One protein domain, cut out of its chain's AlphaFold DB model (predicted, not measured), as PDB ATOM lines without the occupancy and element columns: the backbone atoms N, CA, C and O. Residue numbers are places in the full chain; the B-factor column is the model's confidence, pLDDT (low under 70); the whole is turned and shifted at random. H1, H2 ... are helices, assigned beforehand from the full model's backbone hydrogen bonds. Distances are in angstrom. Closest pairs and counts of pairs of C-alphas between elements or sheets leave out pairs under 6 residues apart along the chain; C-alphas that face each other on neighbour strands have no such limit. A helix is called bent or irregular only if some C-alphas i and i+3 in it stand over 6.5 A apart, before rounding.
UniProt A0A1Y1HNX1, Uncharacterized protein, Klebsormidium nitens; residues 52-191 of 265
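AT A GLANCE: This is residues 52 to 191 of the 265 residues of an uncharacterized protein of Klebsormidium nitens (UniProt A0A1Y1HNX1). A long helical hairpin of H3 and H4 makes the long axis, and H5 folds back from the end of H4 to cross the first part of H3 at an angle. Round H5 pack three shorter helices: H1 and H2, a small hairpin, and H6, which folds back along H5 near H3 and H4. The printed part has 140 residues with six named helices, H1 to H6 in order, and no named strand; the class is all helix. It is elongated, spanning 55 by 28 by 23 A, and only just compact, close to loose, with a radius of gyration of the C-alphas of 17.1 A.

IN THESE COORDINATES: H1 is residues 53 to 64, beginning at C-alpha 53 at (373.520, 367.533, 450.281). H2 is residues 70 to 76. H3, residues 79 to 108, measures 43.4 A from first to last C-alpha, which is C-alpha 108 at (386.610, 338.808, 434.380). H4, residues 113 to 144, is the longest helix at 46.5 A; it is neither bent nor irregular, but only just: C-alphas 132 and 135 are 6.4 A apart. H5, residues 150 to 171, measures 31.1 A. H6, residues 178 to 189, ends at C-alpha 189 at (378.624, 353.821, 464.481).

HOW THE PARTS SIT: H5 is the hub, touching four helices. It touches H1 at a steep tilt of 47 degrees, opposite ways, the closest C-alphas being those of Thr 56 and Val 167, 6.5 A apart. With residues 156 to 160 alone it touches H2, where the C-alphas of Phe 72 and Phe 156 are closest at 5.7 A. Residues 85 to 89 of H3 touch residues 164 to 171 of H5, with the C-alphas of Leu 85 and Thr 164 closest at 6.8 A. H5 and H6 form a hairpin at a steep tilt of 43 degrees; their closest C-alphas, those of Lys 169 and Val 178, are 6.2 A apart. H3 and H4 form a hairpin at a shallow tilt of 22 degrees, closest at the C-alphas of Tyr 91 and Asn 129, 5.0 A. H1 and H2, also a hairpin, only just touch, with 3 pairs of C-alphas within 8 A, the closest those of Phe 64 and Lys 73 at 7.6 A. H6 is near H3 and H4, but apart from H1 and H2. Every O i to N i+4 pair is within hydrogen-bond range in H2, H3, H5 and H6, against 5 of 8 in H1 and 26 of 28 in H4.

THE WHOLE: The two C-alphas farthest apart, those of Cys 110 and Lys 148, are 56.3 A apart. The printed part has no cut, and no link is long. Residues 146 to 151 stand free. The mean pLDDT of the printed part is 85.6; residues 146 to 148, 151 and 190 to 191 are under 70.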
ATOM      1  N   ASP A  52     372.718 366.915 445.743       88.94
ATOM      2  CA  ASP A  52     372.752 368.112 446.578       88.94
ATOM      3  C   ASP A  52     372.506 367.724 448.042       88.94
ATOM      4  O   ASP A  52     371.391 367.352 448.441       88.94
ATOM      5  N   LEU A  53     373.565 367.816 448.849       88.94
ATOM      6  CA  LEU A  53     373.520 367.533 450.281       88.94
ATOM      7  C   LEU A  53     372.564 368.480 451.013       88.94
ATOM      8  O   LEU A  53     371.836 368.031 451.896       88.94
ATOM      9  N   VAL A  54     372.518 369.759 450.635       90.81
ATOM     10  CA  VAL A  54     371.696 370.772 451.310       90.81
ATOM     11  C   VAL A  54     370.218 370.480 451.075       90.81
ATOM     12  O   VAL A  54     369.438 370.407 452.029       90.81
ATOM     13  N   ALA A  55     369.831 370.229 449.822       90.62
ATOM     14  CA  ALA A  55     368.458 369.862 449.487       90.62
ATOM     15  C   ALA A  55     368.036 368.538 450.145       90.62
ATOM     16  O   ALA A  55     366.919 368.425 450.655       90.62
ATOM     17  N   THR A  56     368.928 367.546 450.172       91.31
ATOM     18  CA  THR A  56     368.673 366.244 450.809       91.31
ATOM     19  C   THR A  56     368.496 366.386 452.315       91.31
ATOM     20  O   THR A  56     367.508 365.915 452.875       91.31
ATOM     21  N   LYS A  57     369.392 367.119 452.973       92.75
ATOM     22  CA  LYS A  57     369.309 367.432 454.400       92.75
ATOM     23  C   LYS A  57     368.001 368.151 454.736       92.75
ATOM     24  O   LYS A  57     367.347 367.792 455.710       92.75
ATOM     25  N   ALA A  58     367.567 369.104 453.909       91.12
ATOM     26  CA  ALA A  58     366.295 369.800 454.095       91.12
ATOM     27  C   ALA A  58     365.073 368.872 453.967       91.12
ATOM     28  O   ALA A  58     364.122 369.016 454.736       91.12
ATOM     29  N   ARG A  59     365.087 367.906 453.035       91.25
ATOM     30  CA  ARG A  59     364.026 366.887 452.927       91.25
ATOM     31  C   ARG A  59     364.000 365.978 454.148       91.25
ATOM     32  O   ARG A  59     362.947 365.834 454.762       91.25
ATOM     33  N   VAL A  60     365.156 365.443 454.539       90.38
ATOM     34  CA  VAL A  60     365.283 364.577 455.716       90.38
ATOM     35  C   VAL A  60     364.843 365.316 456.980       90.38
ATOM     36  O   VAL A  60     364.095 364.757 457.772       90.38
ATOM     37  N   TYR A  61     365.201 366.595 457.141       90.75
ATOM     38  CA  TYR A  61     364.787 367.405 458.293       90.75
ATOM     39  C   TYR A  61     363.267 367.422 458.502       90.75
ATOM     40  O   TYR A  61     362.818 367.337 459.644       90.75
ATOM     41  N   LYS A  62     362.471 367.473 457.423       90.31
ATOM     42  CA  LYS A  62     361.000 367.467 457.515       90.31
ATOM     43  C   LYS A  62     360.464 366.201 458.187       90.31
ATOM     44  O   LYS A  62     359.502 366.284 458.940       90.31
ATOM     45  N   ASN A  63     361.119 365.054 457.997       87.38
ATOM     46  CA  ASN A  63     360.723 363.793 458.639       87.38
ATOM     47  C   ASN A  63     360.976 363.796 460.158       87.38
ATOM     48  O   ASN A  63     360.340 363.049 460.898       87.38
ATOM     49  N   PHE A  64     361.907 364.634 460.624       86.75
ATOM     50  CA  PHE A  64     362.307 364.736 462.030       86.75
ATOM     51  C   PHE A  64     361.725 365.959 462.744       86.75
ATOM     52  O   PHE A  64     361.927 366.119 463.949       86.75
ATOM     53  N   GLU A  65     361.012 366.829 462.029       85.94
ATOM     54  CA  GLU A  65     360.533 368.103 462.564       85.94
ATOM     55  C   GLU A  65     359.610 367.907 463.777       85.94
ATOM     56  O   GLU A  65     359.758 368.600 464.791       85.94
ATOM     57  N   GLU A  66     358.737 366.900 463.721       82.75
ATOM     58  CA  GLU A  66     357.766 366.591 464.775       82.75
ATOM     59  C   GLU A  66     358.277 365.569 465.802       82.75
ATOM     60  O   GLU A  66     357.908 365.628 466.974       82.75
ATOM     61  N   THR A  67     359.146 364.642 465.391       83.62
ATOM     62  CA  THR A  67     359.517 363.459 466.189       83.62
ATOM     63  C   THR A  67     360.812 363.628 466.978       83.62
ATOM     64  O   THR A  67     360.979 363.006 468.029       83.62
ATOM     65  N   ALA A  68     361.741 364.460 466.501       86.94
ATOM     66  CA  ALA A  68     363.047 364.598 467.127       86.94
ATOM     67  C   ALA A  68     363.062 365.627 468.265       86.94
ATOM     68  O   ALA A  68     362.288 366.588 468.309       86.94
ATOM     69  N   SER A  69     364.021 365.460 469.179       86.94
ATOM     70  CA  SER A  69     364.253 366.424 470.257       86.94
ATOM     71  C   SER A  69     364.687 367.794 469.717       86.94
ATOM     72  O   SER A  69     365.339 367.900 468.678       86.94
ATOM     73  N   THR A  70     364.381 368.867 470.452       87.62
ATOM     74  CA  THR A  70     364.826 370.230 470.104       87.62
ATOM     75  C   THR A  70     366.349 370.330 470.003       87.62
ATOM     76  O   THR A  70     366.866 370.972 469.092       87.62
ATOM     77  N   LYS A  71     367.068 369.624 470.890       88.50
ATOM     78  CA  LYS A  71     368.532 369.511 470.861       88.50
ATOM     79  C   LYS A  71     369.019 368.921 469.535       88.50
ATOM     80  O   LYS A  71     369.883 369.506 468.890       88.50
ATOM     81  N   PHE A  72     368.417 367.812 469.098       91.44
ATOM     82  CA  PHE A  72     368.757 367.199 467.816       91.44
ATOM     83  C   PHE A  72     368.438 368.115 466.636       91.44
ATOM     84  O   PHE A  72     369.265 368.258 465.749       91.44
ATOM     85  N   LYS A  73     367.282 368.786 466.632       92.38
ATOM     86  CA  LYS A  73     366.909 369.717 465.554       92.38
ATOM     87  C   LYS A  73     367.909 370.859 465.389       92.38
ATOM     88  O   LYS A  73     368.223 371.234 464.260       92.38
ATOM     89  N   HIS A  74     368.420 371.396 466.497       92.69
ATOM     90  CA  HIS A  74     369.447 372.433 466.454       92.69
ATOM     91  C   HIS A  74     370.777 371.888 465.921       92.69
ATOM     92  O   HIS A  74     371.331 372.459 464.986       92.69
ATOM     93  N   PHE A  75     371.222 370.742 466.445       93.94
ATOM     94  CA  PHE A  75     372.422 370.056 465.965       93.94
ATOM     95  C   PHE A  75     372.331 369.683 464.483       93.94
ATOM     96  O   PHE A  75     373.276 369.871 463.733       93.94
ATOM     97  N   PHE A  76     371.180 369.195 464.021       93.75
ATOM     98  CA  PHE A  76     371.022 368.760 462.641       93.75
ATOM     99  C   PHE A  76     371.281 369.904 461.664       93.75
ATOM    100  O   PHE A  76     371.765 369.654 460.575       93.75
ATOM    101  N   ARG A  77     371.012 371.158 462.038       92.94
ATOM    102  CA  ARG A  77     371.290 372.341 461.209       92.94
ATOM    103  C   ARG A  77     372.730 372.854 461.323       92.94
ATOM    104  O   ARG A  77     373.059 373.801 460.620       92.94
ATOM    105  N   SER A  78     373.558 372.272 462.188       94.25
ATOM    106  CA  SER A  78     374.922 372.734 462.425       94.25
ATOM    107  C   SER A  78     375.903 372.252 461.354       94.25
ATOM    108  O   SER A  78     375.632 371.294 460.619       94.25
ATOM    109  N   GLU A  79     377.060 372.914 461.302       93.19
ATOM    110  CA  GLU A  79     378.172 372.549 460.421       93.19
ATOM    111  C   GLU A  79     378.806 371.208 460.813       93.19
ATOM    112  O   GLU A  79     379.307 370.487 459.951       93.19
ATOM    113  N   GLU A  80     378.768 370.819 462.096       90.56
ATOM    114  CA  GLU A  80     379.264 369.503 462.517       90.56
ATOM    115  C   GLU A  80     378.463 368.365 461.883       90.56
ATOM    116  O   GLU A  80     379.047 367.343 461.513       90.56
ATOM    117  N   MET A  81     377.147 368.539 461.715       93.69
ATOM    118  CA  MET A  81     376.326 367.563 461.002       93.69
ATOM    119  C   MET A  81     376.709 367.489 459.520       93.69
ATOM    120  O   MET A  81     376.809 366.395 458.972       93.69
ATOM    121  N   ASP A  82     376.975 368.626 458.872       93.81
ATOM    122  CA  ASP A  82     377.412 368.642 457.469       93.81
ATOM    123  C   ASP A  82     378.759 367.945 457.291       93.81
ATOM    124  O   ASP A  82     378.913 367.102 456.405       93.81
ATOM    125  N   ARG A  83     379.707 368.212 458.194       93.44
ATOM    126  CA  ARG A  83     381.014 367.553 458.199       93.44
ATOM    127  C   ARG A  83     380.885 366.044 458.416       93.44
ATOM    128  O   ARG A  83     381.570 365.274 457.740       93.44
ATOM    129  N   LEU A  84     379.997 365.609 459.316       93.38
ATOM    130  CA  LEU A  84     379.701 364.189 459.521       93.38
ATOM    131  C   LEU A  84     379.161 363.553 458.238       93.38
ATOM    132  O   LEU A  84     379.713 362.557 457.775       93.38
ATOM    133  N   LEU A  85     378.115 364.140 457.650       94.50
ATOM    134  CA  LEU A  85     377.470 363.612 456.448       94.50
ATOM    135  C   LEU A  85     378.438 363.546 455.266       94.50
ATOM    136  O   LEU A  85     378.490 362.523 454.590       94.50
ATOM    137  N   GLN A  86     379.238 364.590 455.043       93.50
ATOM    138  CA  GLN A  86     380.234 364.616 453.976       93.50
ATOM    139  C   GLN A  86     381.274 363.504 454.150       93.50
ATOM    140  O   GLN A  86     381.570 362.778 453.203       93.50
ATOM    141  N   THR A  87     381.785 363.325 455.369       91.81
ATOM    142  CA  THR A  87     382.782 362.283 455.653       91.81
ATOM    143  C   THR A  87     382.178 360.882 455.510       91.81
ATOM    144  O   THR A  87     382.818 359.985 454.964       91.81
ATOM    145  N   CYS A  88     380.918 360.692 455.921       91.94
ATOM    146  CA  CYS A  88     380.186 359.455 455.660       91.94
ATOM    147  C   CYS A  88     380.035 359.191 454.159       91.94
ATOM    148  O   CYS A  88     380.303 358.077 453.725       91.94
ATOM    149  N   ILE A  89     379.647 360.189 453.363       92.56
ATOM    150  CA  ILE A  89     379.490 360.029 451.911       92.56
ATOM    151  C   ILE A  89     380.808 359.579 451.278       92.56
ATOM    152  O   ILE A  89     380.804 358.600 450.540       92.56
ATOM    153  N   LEU A  90     381.929 360.227 451.606       91.75
ATOM    154  CA  LEU A  90     383.248 359.849 451.082       91.75
ATOM    155  C   LEU A  90     383.631 358.414 451.464       91.75
ATOM    156  O   LEU A  90     384.056 357.635 450.613       91.75
ATOM    157  N   TYR A  91     383.396 358.036 452.720       91.56
ATOM    158  CA  TYR A  91     383.605 356.671 453.188       91.56
ATOM    159  C   TYR A  91     382.765 355.644 452.407       91.56
ATOM    160  O   TYR A  91     383.282 354.614 451.972       91.56
ATOM    161  N   PHE A  92     381.481 355.933 452.179       90.69
ATOM    162  CA  PHE A  92     380.596 355.063 451.403       90.69
ATOM    163  C   PHE A  92     380.998 354.984 449.926       90.69
ATOM    164  O   PHE A  92     380.968 353.898 449.350       90.69
ATOM    165  N   VAL A  93     381.431 356.095 449.324       90.56
ATOM    166  CA  VAL A  93     381.962 356.115 447.954       90.56
ATOM    167  C   VAL A  93     383.162 355.174 447.829       90.56
ATOM    168  O   VAL A  93     383.174 354.347 446.917       90.56
ATOM    169  N   ALA A  94     384.115 355.225 448.764       89.94
ATOM    170  CA  ALA A  94     385.288 354.350 448.753       89.94
ATOM    171  C   ALA A  94     384.909 352.859 448.876       89.94
ATOM    172  O   ALA A  94     385.427 352.015 448.141       89.94
ATOM    173  N   ILE A  95     383.937 352.523 449.737       89.50
ATOM    174  CA  ILE A  95     383.387 351.155 449.820       89.50
ATOM    175  C   ILE A  95     382.790 350.726 448.480       89.50
ATOM    176  O   ILE A  95     383.064 349.631 447.994       89.50
ATOM    177  N   PHE A  96     381.981 351.579 447.858       88.19
ATOM    178  CA  PHE A  96     381.302 351.210 446.621       88.19
ATOM    179  C   PHE A  96     382.253 351.081 445.438       88.19
ATOM    180  O   PHE A  96     382.017 350.231 444.576       88.19
ATOM    181  N   GLN A  97     383.329 351.865 445.415       88.44
ATOM    182  CA  GLN A  97     384.421 351.705 444.459       88.44
ATOM    183  C   GLN A  97     385.112 350.353 444.641       88.44
ATOM    184  O   GLN A  97     385.229 349.607 443.667       88.44
ATOM    185  N   LYS A  98     385.478 349.987 445.879       91.06
ATOM    186  CA  LYS A  98     386.039 348.665 446.192       91.06
ATOM    187  C   LYS A  98     385.120 347.539 445.707       91.06
ATOM    188  O   LYS A  98     385.568 346.662 444.972       91.06
ATOM    189  N   ASP A  99     383.838 347.583 446.062       88.88
ATOM    190  CA  ASP A  99     382.868 346.554 445.667       88.88
ATOM    191  C   ASP A  99     382.715 346.459 444.141       88.88
ATOM    192  O   ASP A  99     382.550 345.371 443.587       88.88
ATOM    193  N   ALA A 100     382.739 347.596 443.439       87.81
ATOM    194  CA  ALA A 100     382.647 347.627 441.983       87.81
ATOM    195  C   ALA A 100     383.875 346.976 441.326       87.81
ATOM    196  O   ALA A 100     383.721 346.222 440.361       87.81
ATOM    197  N   ILE A 101     385.071 347.217 441.874       87.12
ATOM    198  CA  ILE A 101     386.319 346.581 441.433       87.12
ATOM    199  C   ILE A 101     386.258 345.069 441.693       87.12
ATOM    200  O   ILE A 101     386.490 344.289 440.773       87.12
ATOM    201  N   GLU A 102     385.856 344.640 442.893       89.38
ATOM    202  CA  GLU A 102     385.715 343.216 443.236       89.38
ATOM    203  C   GLU A 102     384.726 342.498 442.307       89.38
ATOM    204  O   GLU A 102     385.005 341.403 441.815       89.38
ATOM    205  N   GLN A 103     383.591 343.127 441.996       88.56
ATOM    206  CA  GLN A 103     382.623 342.577 441.046       88.56
ATOM    207  C   GLN A 103     383.171 342.510 439.621       88.56
ATOM    208  O   GLN A 103     382.842 341.574 438.888       88.56
ATOM    209  N   ARG A 104     383.978 343.490 439.200       87.31
ATOM    210  CA  ARG A 104     384.630 343.474 437.886       87.31
ATOM    211  C   ARG A 104     385.624 342.319 437.790       87.31
ATOM    212  O   ARG A 104     385.536 341.552 436.834       87.31
ATOM    213  N   ILE A 105     386.479 342.145 438.799       88.88
ATOM    214  CA  ILE A 105     387.445 341.040 438.881       88.88
ATOM    215  C   ILE A 105     386.714 339.690 438.861       88.88
ATOM    216  O   ILE A 105     387.051 338.804 438.078       88.88
ATOM    217  N   ALA A 106     385.655 339.547 439.665       88.56
ATOM    218  CA  ALA A 106     384.866 338.317 439.722       88.56
ATOM    219  C   ALA A 106     384.212 337.962 438.373       88.56
ATOM    220  O   ALA A 106     384.086 336.785 438.046       88.56
ATOM    221  N   LYS A 107     383.806 338.966 437.583       89.62
ATOM    222  CA  LYS A 107     383.248 338.767 436.234       89.62
ATOM    223  C   LYS A 107     384.317 338.445 435.190       89.62
ATOM    224  O   LYS A 107     384.036 337.669 434.282       89.62
ATOM    225  N   ALA A 108     385.499 339.047 435.298       86.94
ATOM    226  CA  ALA A 108     386.610 338.808 434.380       86.94
ATOM    227  C   ALA A 108     387.243 337.421 434.585       86.94
ATOM    228  O   ALA A 108     387.752 336.832 433.636       86.94
ATOM    229  N   GLY A 109     387.191 336.877 435.806       81.69
ATOM    230  CA  GLY A 109     387.729 335.549 436.131       81.69
ATOM    231  C   GLY A 109     389.260 335.486 436.194       81.69
ATOM    232  O   GLY A 109     389.815 334.443 436.530       81.69
ATOM    233  N   CYS A 110     389.940 336.599 435.919       76.69
ATOM    234  CA  CYS A 110     391.365 336.813 436.121       76.69
ATOM    235  C   CYS A 110     391.579 338.149 436.844       76.69
ATOM    236  O   CYS A 110     390.719 339.029 436.815       76.69
ATOM    237  N   THR A 111     392.705 338.277 437.540       83.31
ATOM    238  CA  THR A 111     393.088 339.513 438.230       83.31
ATOM    239  C   THR A 111     394.417 339.972 437.670       83.31
ATOM    240  O   THR A 111     395.426 339.291 437.859       83.31
ATOM    241  N   ASP A 112     394.411 341.120 437.005       86.88
ATOM    242  CA  ASP A 112     395.631 341.736 436.496       86.88
ATOM    243  C   ASP A 112     396.304 342.565 437.601       86.88
ATOM    244  O   ASP A 112     395.669 342.947 438.588       86.88
ATOM    245  N   GLU A 113     397.592 342.884 437.447       87.44
ATOM    246  CA  GLU A 113     398.320 343.693 438.442       87.44
ATOM    247  C   GLU A 113     397.656 345.063 438.650       87.44
ATOM    248  O   GLU A 113     397.497 345.522 439.778       87.44
ATOM    249  N   SER A 114     397.127 345.647 437.571       89.12
ATOM    250  CA  SER A 114     396.360 346.895 437.617       89.12
ATOM    251  C   SER A 114     395.102 346.797 438.494       89.12
ATOM    252  O   SER A 114     394.784 347.727 439.235       89.12
ATOM    253  N   ASP A 115     394.395 345.662 438.463       87.44
ATOM    254  CA  ASP A 115     393.225 345.429 439.317       87.44
ATOM    255  C   ASP A 115     393.613 345.307 440.794       87.44
ATOM    256  O   ASP A 115     392.881 345.787 441.664       87.44
ATOM    257  N   ARG A 116     394.776 344.712 441.088       87.31
ATOM    258  CA  ARG A 116     395.305 344.617 442.458       87.31
ATOM    259  C   ARG A 116     395.686 345.987 443.002       87.31
ATOM    260  O   ARG A 116     395.357 346.290 444.147       87.31
ATOM    261  N   GLU A 117     396.336 346.818 442.193       90.69
ATOM    262  CA  GLU A 117     396.681 348.195 442.558       90.69
ATOM    263  C   GLU A 117     395.428 349.034 442.835       90.69
ATOM    264  O   GLU A 117     395.335 349.662 443.890       90.69
ATOM    265  N   MET A 118     394.423 348.978 441.951       89.44
ATOM    266  CA  MET A 118     393.142 349.669 442.147       89.44
ATOM    267  C   MET A 118     392.413 349.198 443.412       89.44
ATOM    268  O   MET A 118     391.869 350.018 444.153       89.44
ATOM    269  N   LEU A 119     392.409 347.890 443.687       90.56
ATOM    270  CA  LEU A 119     391.787 347.344 444.892       90.56
ATOM    271  C   LEU A 119     392.514 347.803 446.162       90.56
ATOM    272  O   LEU A 119     391.867 348.188 447.134       90.56
ATOM    273  N   ASN A 120     393.849 347.793 446.152       90.44
ATOM    274  CA  ASN A 120     394.655 348.262 447.276       90.44
ATOM    275  C   ASN A 120     394.444 349.757 447.542       90.44
ATOM    276  O   ASN A 120     394.290 350.139 448.701       90.44
ATOM    277  N   ALA A 121     394.378 350.582 446.492       91.19
ATOM    278  CA  ALA A 121     394.063 352.003 446.610       91.19
ATOM    279  C   ALA A 121     392.674 352.212 447.236       91.19
ATOM    280  O   ALA A 121     392.551 352.915 448.233       91.19
ATOM    281  N   ALA A 122     391.649 351.498 446.756       89.38
ATOM    282  CA  ALA A 122     390.307 351.586 447.333       89.38
ATOM    283  C   ALA A 122     390.268 351.149 448.813       89.38
ATOM    284  O   ALA A 122     389.562 351.741 449.626       89.38
ATOM    285  N   VAL A 123     391.045 350.131 449.202       89.62
ATOM    286  CA  VAL A 123     391.173 349.711 450.610       89.62
ATOM    287  C   VAL A 123     391.856 350.786 451.463       89.62
ATOM    288  O   VAL A 123     391.428 351.018 452.597       89.62
ATOM    289  N   GLN A 124     392.889 351.449 450.936       89.94
ATOM    290  CA  GLN A 124     393.543 352.570 451.613       89.94
ATOM    291  C   GLN A 124     392.583 353.751 451.779       89.94
ATOM    292  O   GLN A 124     392.428 354.233 452.900       89.94
ATOM    293  N   ASP A 125     391.844 354.117 450.731       89.62
ATOM    294  CA  ASP A 125     390.842 355.185 450.775       89.62
ATOM    295  C   ASP A 125     389.758 354.904 451.825       89.62
ATOM    296  O   ASP A 125     389.357 355.800 452.571       89.62
ATOM    297  N   ILE A 126     389.291 353.656 451.951       88.56
ATOM    298  CA  ILE A 126     388.343 353.274 453.011       88.56
ATOM    299  C   ILE A 126     388.957 353.514 454.395       88.56
ATOM    300  O   ILE A 126     388.296 354.069 455.274       88.56
ATOM    301  N   ALA A 127     390.209 353.099 454.605       86.31
ATOM    302  CA  ALA A 127     390.891 353.254 455.887       86.31
ATOM    303  C   ALA A 127     391.134 354.732 456.238       86.31
ATOM    304  O   ALA A 127     390.958 355.129 457.391       86.31
ATOM    305  N   GLU A 128     391.501 355.555 455.257       89.25
ATOM    306  CA  GLU A 128     391.700 356.994 455.426       89.25
ATOM    307  C   GLU A 128     390.394 357.721 455.736       89.25
ATOM    308  O   GLU A 128     390.328 358.470 456.713       89.25
ATOM    309  N   ASN A 129     389.332 357.438 454.982       88.56
ATOM    310  CA  ASN A 129     388.019 358.031 455.225       88.56
ATOM    311  C   ASN A 129     387.435 357.597 456.577       88.56
ATOM    312  O   ASN A 129     386.825 358.406 457.277       88.56
ATOM    313  N   LEU A 130     387.668 356.349 457.002       86.12
ATOM    314  CA  LEU A 130     387.277 355.888 458.337       86.12
ATOM    315  C   LEU A 130     388.060 356.616 459.441       86.12
ATOM    316  O   LEU A 130     387.470 357.049 460.434       86.12
ATOM    317  N   ARG A 131     389.372 356.811 459.248       85.44
ATOM    318  CA  ARG A 131     390.222 357.581 460.167       85.44
ATOM    319  C   ARG A 131     389.784 359.045 460.247       85.44
ATOM    320  O   ARG A 131     389.813 359.615 461.330       85.44
ATOM    321  N   ALA A 132     389.341 359.639 459.139       87.62
ATOM    322  CA  ALA A 132     388.797 360.997 459.108       87.62
ATOM    323  C   ALA A 132     387.425 361.103 459.798       87.62
ATOM    324  O   ALA A 132     387.133 362.107 460.450       87.62
ATOM    325  N   LEU A 133     386.593 360.060 459.707       87.44
ATOM    326  CA  LEU A 133     385.282 360.011 460.361       87.44
ATOM    327  C   LEU A 133     385.394 359.968 461.889       87.44
ATOM    328  O   LEU A 133     384.535 360.496 462.598       87.44
ATOM    329  N   GLY A 134     386.470 359.365 462.391       83.00
ATOM    330  CA  GLY A 134     386.731 359.215 463.814       83.00
ATOM    331  C   GLY A 134     386.666 360.502 464.627       83.00
ATOM    332  O   GLY A 134     385.768 360.612 465.463       83.00
ATOM    333  N   PRO A 135     387.544 361.489 464.384       83.31
ATOM    334  CA  PRO A 135     387.562 362.736 465.136       83.31
ATOM    335  C   PRO A 135     386.235 363.494 465.059       83.31
ATOM    336  O   PRO A 135     385.809 364.083 466.052       83.31
ATOM    337  N   VAL A 136     385.551 363.445 463.909       87.69
ATOM    338  CA  VAL A 136     384.236 364.078 463.734       87.69
ATOM    339  C   VAL A 136     383.219 363.445 464.682       87.69
ATOM    340  O   VAL A 136     382.551 364.149 465.438       87.69
ATOM    341  N   TYR A 137     383.144 362.113 464.705       86.19
ATOM    342  CA  TYR A 137     382.228 361.403 465.592       86.19
ATOM    343  C   TYR A 137     382.599 361.565 467.074       86.19
ATOM    344  O   TYR A 137     381.715 361.788 467.902       86.19
ATOM    345  N   SER A 138     383.894 361.539 467.418       80.81
ATOM    346  CA  SER A 138     384.371 361.813 468.782       80.81
ATOM    347  C   SER A 138     383.956 363.203 469.259       80.81
ATOM    348  O   SER A 138     383.482 363.354 470.382       80.81
ATOM    349  N   SER A 139     384.092 364.219 468.403       83.50
ATOM    350  CA  SER A 139     383.698 365.592 468.726       83.50
ATOM    351  C   SER A 139     382.203 365.689 469.025       83.50
ATOM    352  O   SER A 139     381.805 366.338 469.992       83.50
ATOM    353  N   ILE A 140     381.364 365.008 468.239       86.19
ATOM    354  CA  ILE A 140     379.914 364.968 468.468       86.19
ATOM    355  C   ILE A 140     379.606 364.282 469.799       86.19
ATOM    356  O   ILE A 140     378.815 364.813 470.576       86.19
ATOM    357  N   LEU A 141     380.250 363.147 470.092       82.00
ATOM    358  CA  LEU A 141     380.089 362.449 471.370       82.00
ATOM    359  C   LEU A 141     380.412 363.363 472.557       82.00
ATOM    360  O   LEU A 141     379.593 363.487 473.461       82.00
ATOM    361  N   LEU A 142     381.557 364.047 472.521       80.31
ATOM    362  CA  LEU A 142     382.012 364.918 473.610       80.31
ATOM    363  C   LEU A 142     381.159 366.182 473.774       80.31
ATOM    364  O   LEU A 142     381.012 366.681 474.885       80.31
ATOM    365  N   THR A 143     380.604 366.707 472.680       82.69
ATOM    366  CA  THR A 143     379.826 367.956 472.709       82.69
ATOM    367  C   THR A 143     378.357 367.705 473.038       82.69
ATOM    368  O   THR A 143     377.702 368.534 473.667       82.69
ATOM    369  N   GLN A 144     377.812 366.572 472.588       80.44
ATOM    370  CA  GLN A 144     376.378 366.291 472.650       80.44
ATOM    371  C   GLN A 144     376.000 365.266 473.720       80.44
ATOM    372  O   GLN A 144     374.814 365.178 474.028       80.44
ATOM    373  N   SER A 145     376.944 364.539 474.320       74.06
ATOM    374  CA  SER A 145     376.677 363.646 475.454       74.06
ATOM    375  C   SER A 145     377.201 364.261 476.745       74.06
ATOM    376  O   SER A 145     378.378 364.597 476.846       74.06
ATOM    377  N   ASP A 146     376.332 364.404 477.745       68.38
ATOM    378  CA  ASP A 146     376.746 364.803 479.096       68.38
ATOM    379  C   ASP A 146     376.865 363.602 480.047       68.38
ATOM    380  O   ASP A 146     377.298 363.764 481.190       68.38
ATOM    381  N   TYR A 147     376.464 362.408 479.583       64.69
ATOM    382  CA  TYR A 147     376.373 361.138 480.312       64.69
ATOM    383  C   TYR A 147     375.508 361.170 481.584       64.69
ATOM    384  O   TYR A 147     375.293 360.133 482.216       64.69
ATOM    385  N   LYS A 148     374.961 362.334 481.947       66.19
ATOM    386  CA  LYS A 148     374.077 362.544 483.097       66.19
ATOM    387  C   LYS A 148     372.635 362.230 482.718       66.19
ATOM    388  O   LYS A 148     371.897 361.677 483.530       66.19
ATOM    389  N   HIS A 149     372.249 362.500 481.469       71.19
ATOM    390  CA  HIS A 149     370.892 362.293 480.965       71.19
ATOM    391  C   HIS A 149     370.836 361.186 479.906       71.19
ATOM    392  O   HIS A 149     370.466 361.408 478.755       71.19
ATOM    393  N   ALA A 150     371.127 359.948 480.317       70.19
ATOM    394  CA  ALA A 150     371.259 358.798 479.414       70.19
ATOM    395  C   ALA A 150     370.072 358.578 478.448       70.19
ATOM    396  O   ALA A 150     370.274 358.131 477.322       70.19
ATOM    397  N   GLN A 151     368.833 358.889 478.850       69.38
ATOM    398  CA  GLN A 151     367.666 358.770 477.958       69.38
ATOM    399  C   GLN A 151     367.629 359.860 476.878       69.38
ATOM    400  O   GLN A 151     367.244 359.579 475.745       69.38
ATOM    401  N   GLN A 152     368.043 361.085 477.210       73.06
ATOM    402  CA  GLN A 152     368.118 362.186 476.247       73.06
ATOM    403  C   GLN A 152     369.262 361.958 475.261       73.06
ATOM    404  O   GLN A 152     369.067 362.116 474.058       73.06
ATOM    405  N   ASP A 153     370.412 361.500 475.759       71.62
ATOM    406  CA  ASP A 153     371.558 361.123 474.932       71.62
ATOM    407  C   ASP A 153     371.182 359.982 473.983       71.62
ATOM    408  O   ASP A 153     371.398 360.073 472.777       71.62
ATOM    409  N   LYS A 154     370.511 358.939 474.489       76.81
ATOM    410  CA  LYS A 154     370.002 357.851 473.646       76.81
ATOM    411  C   LYS A 154     369.068 358.366 472.549       76.81
ATOM    412  O   LYS A 154     369.239 357.986 471.396       76.81
ATOM    413  N   ALA A 155     368.088 359.204 472.892       77.62
ATOM    414  CA  ALA A 155     367.162 359.762 471.910       77.62
ATOM    415  C   ALA A 155     367.902 360.582 470.840       77.62
ATOM    416  O   ALA A 155     367.628 360.431 469.655       77.62
ATOM    417  N   PHE A 156     368.884 361.393 471.248       85.69
ATOM    418  CA  PHE A 156     369.724 362.165 470.337       85.69
ATOM    419  C   PHE A 156     370.507 361.268 469.366       85.69
ATOM    420  O   PHE A 156     370.441 361.479 468.156       85.69
ATOM    421  N   PHE A 157     371.222 360.257 469.869       83.75
ATOM    422  CA  PHE A 157     372.055 359.393 469.026       83.75
ATOM    423  C   PHE A 157     371.239 358.439 468.142       83.75
ATOM    424  O   PHE A 157     371.684 358.112 467.043       83.75
ATOM    425  N   GLU A 158     370.042 358.025 468.567       84.06
ATOM    426  CA  GLU A 158     369.119 357.292 467.690       84.06
ATOM    427  C   GLU A 158     368.626 358.190 466.545       84.06
ATOM    428  O   GLU A 158     368.707 357.775 465.390       84.06
ATOM    429  N   SER A 159     368.229 359.443 466.820       88.25
ATOM    430  CA  SER A 159     367.870 360.405 465.763       88.25
ATOM    431  C   SER A 159     369.044 360.708 464.827       88.25
ATOM    432  O   SER A 159     368.859 360.761 463.615       88.25
ATOM    433  N   LEU A 160     370.265 360.844 465.360       89.75
ATOM    434  CA  LEU A 160     371.478 361.038 464.560       89.75
ATOM    435  C   LEU A 160     371.704 359.882 463.593       89.75
ATOM    436  O   LEU A 160     371.949 360.099 462.405       89.75
ATOM    437  N   TYR A 161     371.610 358.658 464.103       87.50
ATOM    438  CA  TYR A 161     371.785 357.462 463.301       87.50
ATOM    439  C   TYR A 161     370.704 357.347 462.224       87.50
ATOM    440  O   TYR A 161     371.011 357.072 461.064       87.50
ATOM    441  N   GLU A 162     369.445 357.570 462.594       87.56
ATOM    442  CA  GLU A 162     368.320 357.470 461.671       87.56
ATOM    443  C   GLU A 162     368.414 358.517 460.558       87.56
ATOM    444  O   GLU A 162     368.291 358.175 459.381       87.56
ATOM    445  N   ALA A 163     368.711 359.769 460.906       91.19
ATOM    446  CA  ALA A 163     368.825 360.844 459.934       91.19
ATOM    447  C   ALA A 163     370.027 360.645 459.001       91.19
ATOM    448  O   ALA A 163     369.890 360.796 457.789       91.19
ATOM    449  N   THR A 164     371.177 360.221 459.535       91.75
ATOM    450  CA  THR A 164     372.344 359.848 458.715       91.75
ATOM    451  C   THR A 164     371.982 358.710 457.759       91.75
ATOM    452  O   THR A 164     372.283 358.781 456.571       91.75
ATOM    453  N   GLY A 165     371.253 357.700 458.245       89.88
ATOM    454  CA  GLY A 165     370.730 356.610 457.426       89.88
ATOM    455  C   GLY A 165     369.821 357.070 456.296       89.88
ATOM    456  O   GLY A 165     369.984 356.611 455.170       89.88
ATOM    457  N   GLN A 166     368.890 357.987 456.561       90.94
ATOM    458  CA  GLN A 166     368.014 358.539 455.527       90.94
ATOM    459  C   GLN A 166     368.804 359.335 454.478       90.94
ATOM    460  O   GLN A 166     368.614 359.100 453.286       90.94
ATOM    461  N   VAL A 167     369.751 360.185 454.897       92.56
ATOM    462  CA  VAL A 167     370.603 360.935 453.958       92.56
ATOM    463  C   VAL A 167     371.429 359.988 453.088       92.56
ATOM    464  O   VAL A 167     371.456 360.169 451.877       92.56
ATOM    465  N   MET A 168     372.059 358.955 453.661       91.25
ATOM    466  CA  MET A 168     372.843 357.995 452.871       91.25
ATOM    467  C   MET A 168     371.963 357.213 451.883       91.25
ATOM    468  O   MET A 168     372.364 356.984 450.745       91.25
ATOM    469  N   LYS A 169     370.745 356.822 452.277       89.31
ATOM    470  CA  LYS A 169     369.803 356.136 451.375       89.31
ATOM    471  C   LYS A 169     369.401 357.005 450.189       89.31
ATOM    472  O   LYS A 169     369.291 356.481 449.085       89.31
ATOM    473  N   GLU A 170     369.176 358.297 450.412       89.62
ATOM    474  CA  GLU A 170     368.892 359.241 449.327       89.62
ATOM    475  C   GLU A 170     370.134 359.501 448.466       89.62
ATOM    476  O   GLU A 170     370.027 359.506 447.243       89.62
ATOM    477  N   ALA A 171     371.311 359.647 449.083       88.12
ATOM    478  CA  ALA A 171     372.571 359.892 448.379       88.12
ATOM    479  C   ALA A 171     372.947 358.772 447.408       88.12
ATOM    480  O   ALA A 171     373.489 359.029 446.337       88.12
ATOM    481  N   PHE A 172     372.621 357.533 447.769       85.81
ATOM    482  CA  PHE A 172     372.964 356.345 446.994       85.81
ATOM    483  C   PHE A 172     371.731 355.617 446.452       85.81
ATOM    484  O   PHE A 172     371.781 354.416 446.154       85.81
ATOM    485  N   ALA A 173     370.618 356.339 446.309       82.56
ATOM    486  CA  ALA A 173     369.395 355.806 445.735       82.56
ATOM    487  C   ALA A 173     369.678 355.224 444.337       82.56
ATOM    488  O   ALA A 173     370.248 355.880 443.470       82.56
ATOM    489  N   GLY A 174     369.311 353.958 444.126       74.69
ATOM    490  CA  GLY A 174     369.512 353.256 442.853       74.69
ATOM    491  C   GLY A 174     370.898 352.630 442.644       74.69
ATOM    492  O   GLY A 174     371.032 351.781 441.767       74.69
ATOM    493  N   GLN A 175     371.908 352.958 443.458       71.75
ATOM    494  CA  GLN A 175     373.257 352.380 443.329       71.75
ATOM    495  C   GLN A 175     373.462 351.112 444.177       71.75
ATOM    496  O   GLN A 175     374.277 350.247 443.829       71.75
ATOM    497  N   ARG A 176     372.733 350.980 445.293       73.62
ATOM    498  CA  ARG A 176     372.830 349.851 446.236       73.62
ATOM    499  C   ARG A 176     371.495 349.517 446.890       73.62
ATOM    500  O   ARG A 176     370.543 350.299 446.847       73.62
ATOM    501  N   LYS A 177     371.421 348.337 447.516       72.56
ATOM    502  CA  LYS A 177     370.259 347.965 448.326       72.56
ATOM    503  C   LYS A 177     370.290 348.773 449.618       72.56
ATOM    504  O   LYS A 177     371.318 348.875 450.278       72.56
ATOM    505  N   VAL A 178     369.126 349.270 450.020       73.12
ATOM    506  CA  VAL A 178     368.925 350.019 451.274       73.12
ATOM    507  C   VAL A 178     369.504 349.284 452.494       73.12
ATOM    508  O   VAL A 178     370.026 349.920 453.406       73.12
ATOM    509  N   GLY A 179     369.450 347.948 452.493       72.62
ATOM    510  CA  GLY A 179     369.990 347.116 453.570       72.62
ATOM    511  C   GLY A 179     371.516 347.157 453.703       72.62
ATOM    512  O   GLY A 179     372.013 347.040 454.821       72.62
ATOM    513  N   ASP A 180     372.252 347.372 452.611       79.19
ATOM    514  CA  ASP A 180     373.721 347.401 452.631       79.19
ATOM    515  C   ASP A 180     374.212 348.687 453.319       79.19
ATOM    516  O   ASP A 180     375.099 348.658 454.171       79.19
ATOM    517  N   VAL A 181     373.543 349.811 453.033       82.50
ATOM    518  CA  VAL A 181     373.804 351.112 453.669       82.50
ATOM    519  C   VAL A 181     373.539 351.057 455.176       82.50
ATOM    520  O   VAL A 181     374.353 351.524 455.973       82.50
ATOM    521  N   GLU A 182     372.420 350.460 455.593       81.75
ATOM    522  CA  GLU A 182     372.098 350.304 457.018       81.75
ATOM    523  C   GLU A 182     373.068 349.372 457.753       81.75
ATOM    524  O   GLU A 182     373.385 349.615 458.923       81.75
ATOM    525  N   ALA A 183     373.525 348.306 457.092       79.31
ATOM    526  CA  ALA A 183     374.482 347.365 457.660       79.31
ATOM    527  C   ALA A 183     375.842 348.035 457.901       79.31
ATOM    528  O   ALA A 183     376.394 347.904 458.996       79.31
ATOM    529  N   GLU A 184     376.337 348.811 456.935       83.31
ATOM    530  CA  GLU A 184     377.597 349.543 457.076       83.31
ATOM    531  C   GLU A 184     377.508 350.676 458.100       83.31
ATOM    532  O   GLU A 184     378.382 350.791 458.958       83.31
ATOM    533  N   LEU A 185     376.416 351.449 458.115       84.00
ATOM    534  CA  LEU A 185     376.196 352.444 459.171       84.00
ATOM    535  C   LEU A 185     376.175 351.796 460.560       84.00
ATOM    536  O   LEU A 185     376.766 352.324 461.507       84.00
ATOM    537  N   SER A 186     375.528 350.632 460.686       77.81
ATOM    538  CA  SER A 186     375.521 349.872 461.937       77.81
ATOM    539  C   SER A 186     376.925 349.420 462.314       77.81
ATOM    540  O   SER A 186     377.260 349.463 463.492       77.81
ATOM    541  N   ARG A 187     377.741 348.997 461.343       78.56
ATOM    542  CA  ARG A 187     379.118 348.545 461.572       78.56
ATOM    543  C   ARG A 187     380.008 349.666 462.096       78.56
ATOM    544  O   ARG A 187     380.811 349.416 462.984       78.56
ATOM    545  N   ILE A 188     379.888 350.878 461.561       79.00
ATOM    546  CA  ILE A 188     380.807 351.968 461.905       79.00
ATOM    547  C   ILE A 188     380.395 352.697 463.193       79.00
ATOM    548  O   ILE A 188     381.234 352.948 464.059       79.00
ATOM    549  N   PHE A 189     379.102 352.995 463.367       72.00
ATOM    550  CA  PHE A 189     378.624 353.821 464.481       72.00
ATOM    551  C   PHE A 189     378.180 353.019 465.699       72.00
ATOM    552  O   PHE A 189     378.306 353.497 466.825       72.00
ATOM    553  N   ARG A 190     377.637 351.814 465.504       68.94
ATOM    554  CA  ARG A 190     377.101 351.013 466.604       68.94
ATOM    555  C   ARG A 190     378.113 349.945 466.990       68.94
ATOM    556  O   ARG A 190     378.690 349.269 466.146       68.94
ATOM    557  N   THR A 191     378.304 349.751 468.289       57.72
ATOM    558  CA  THR A 191     378.991 348.554 468.778       57.72
ATOM    559  C   THR A 191     378.176 347.315 468.422       57.72
ATOM    560  O   THR A 191     376.970 347.399 468.159       57.72
TER     561      THR A 191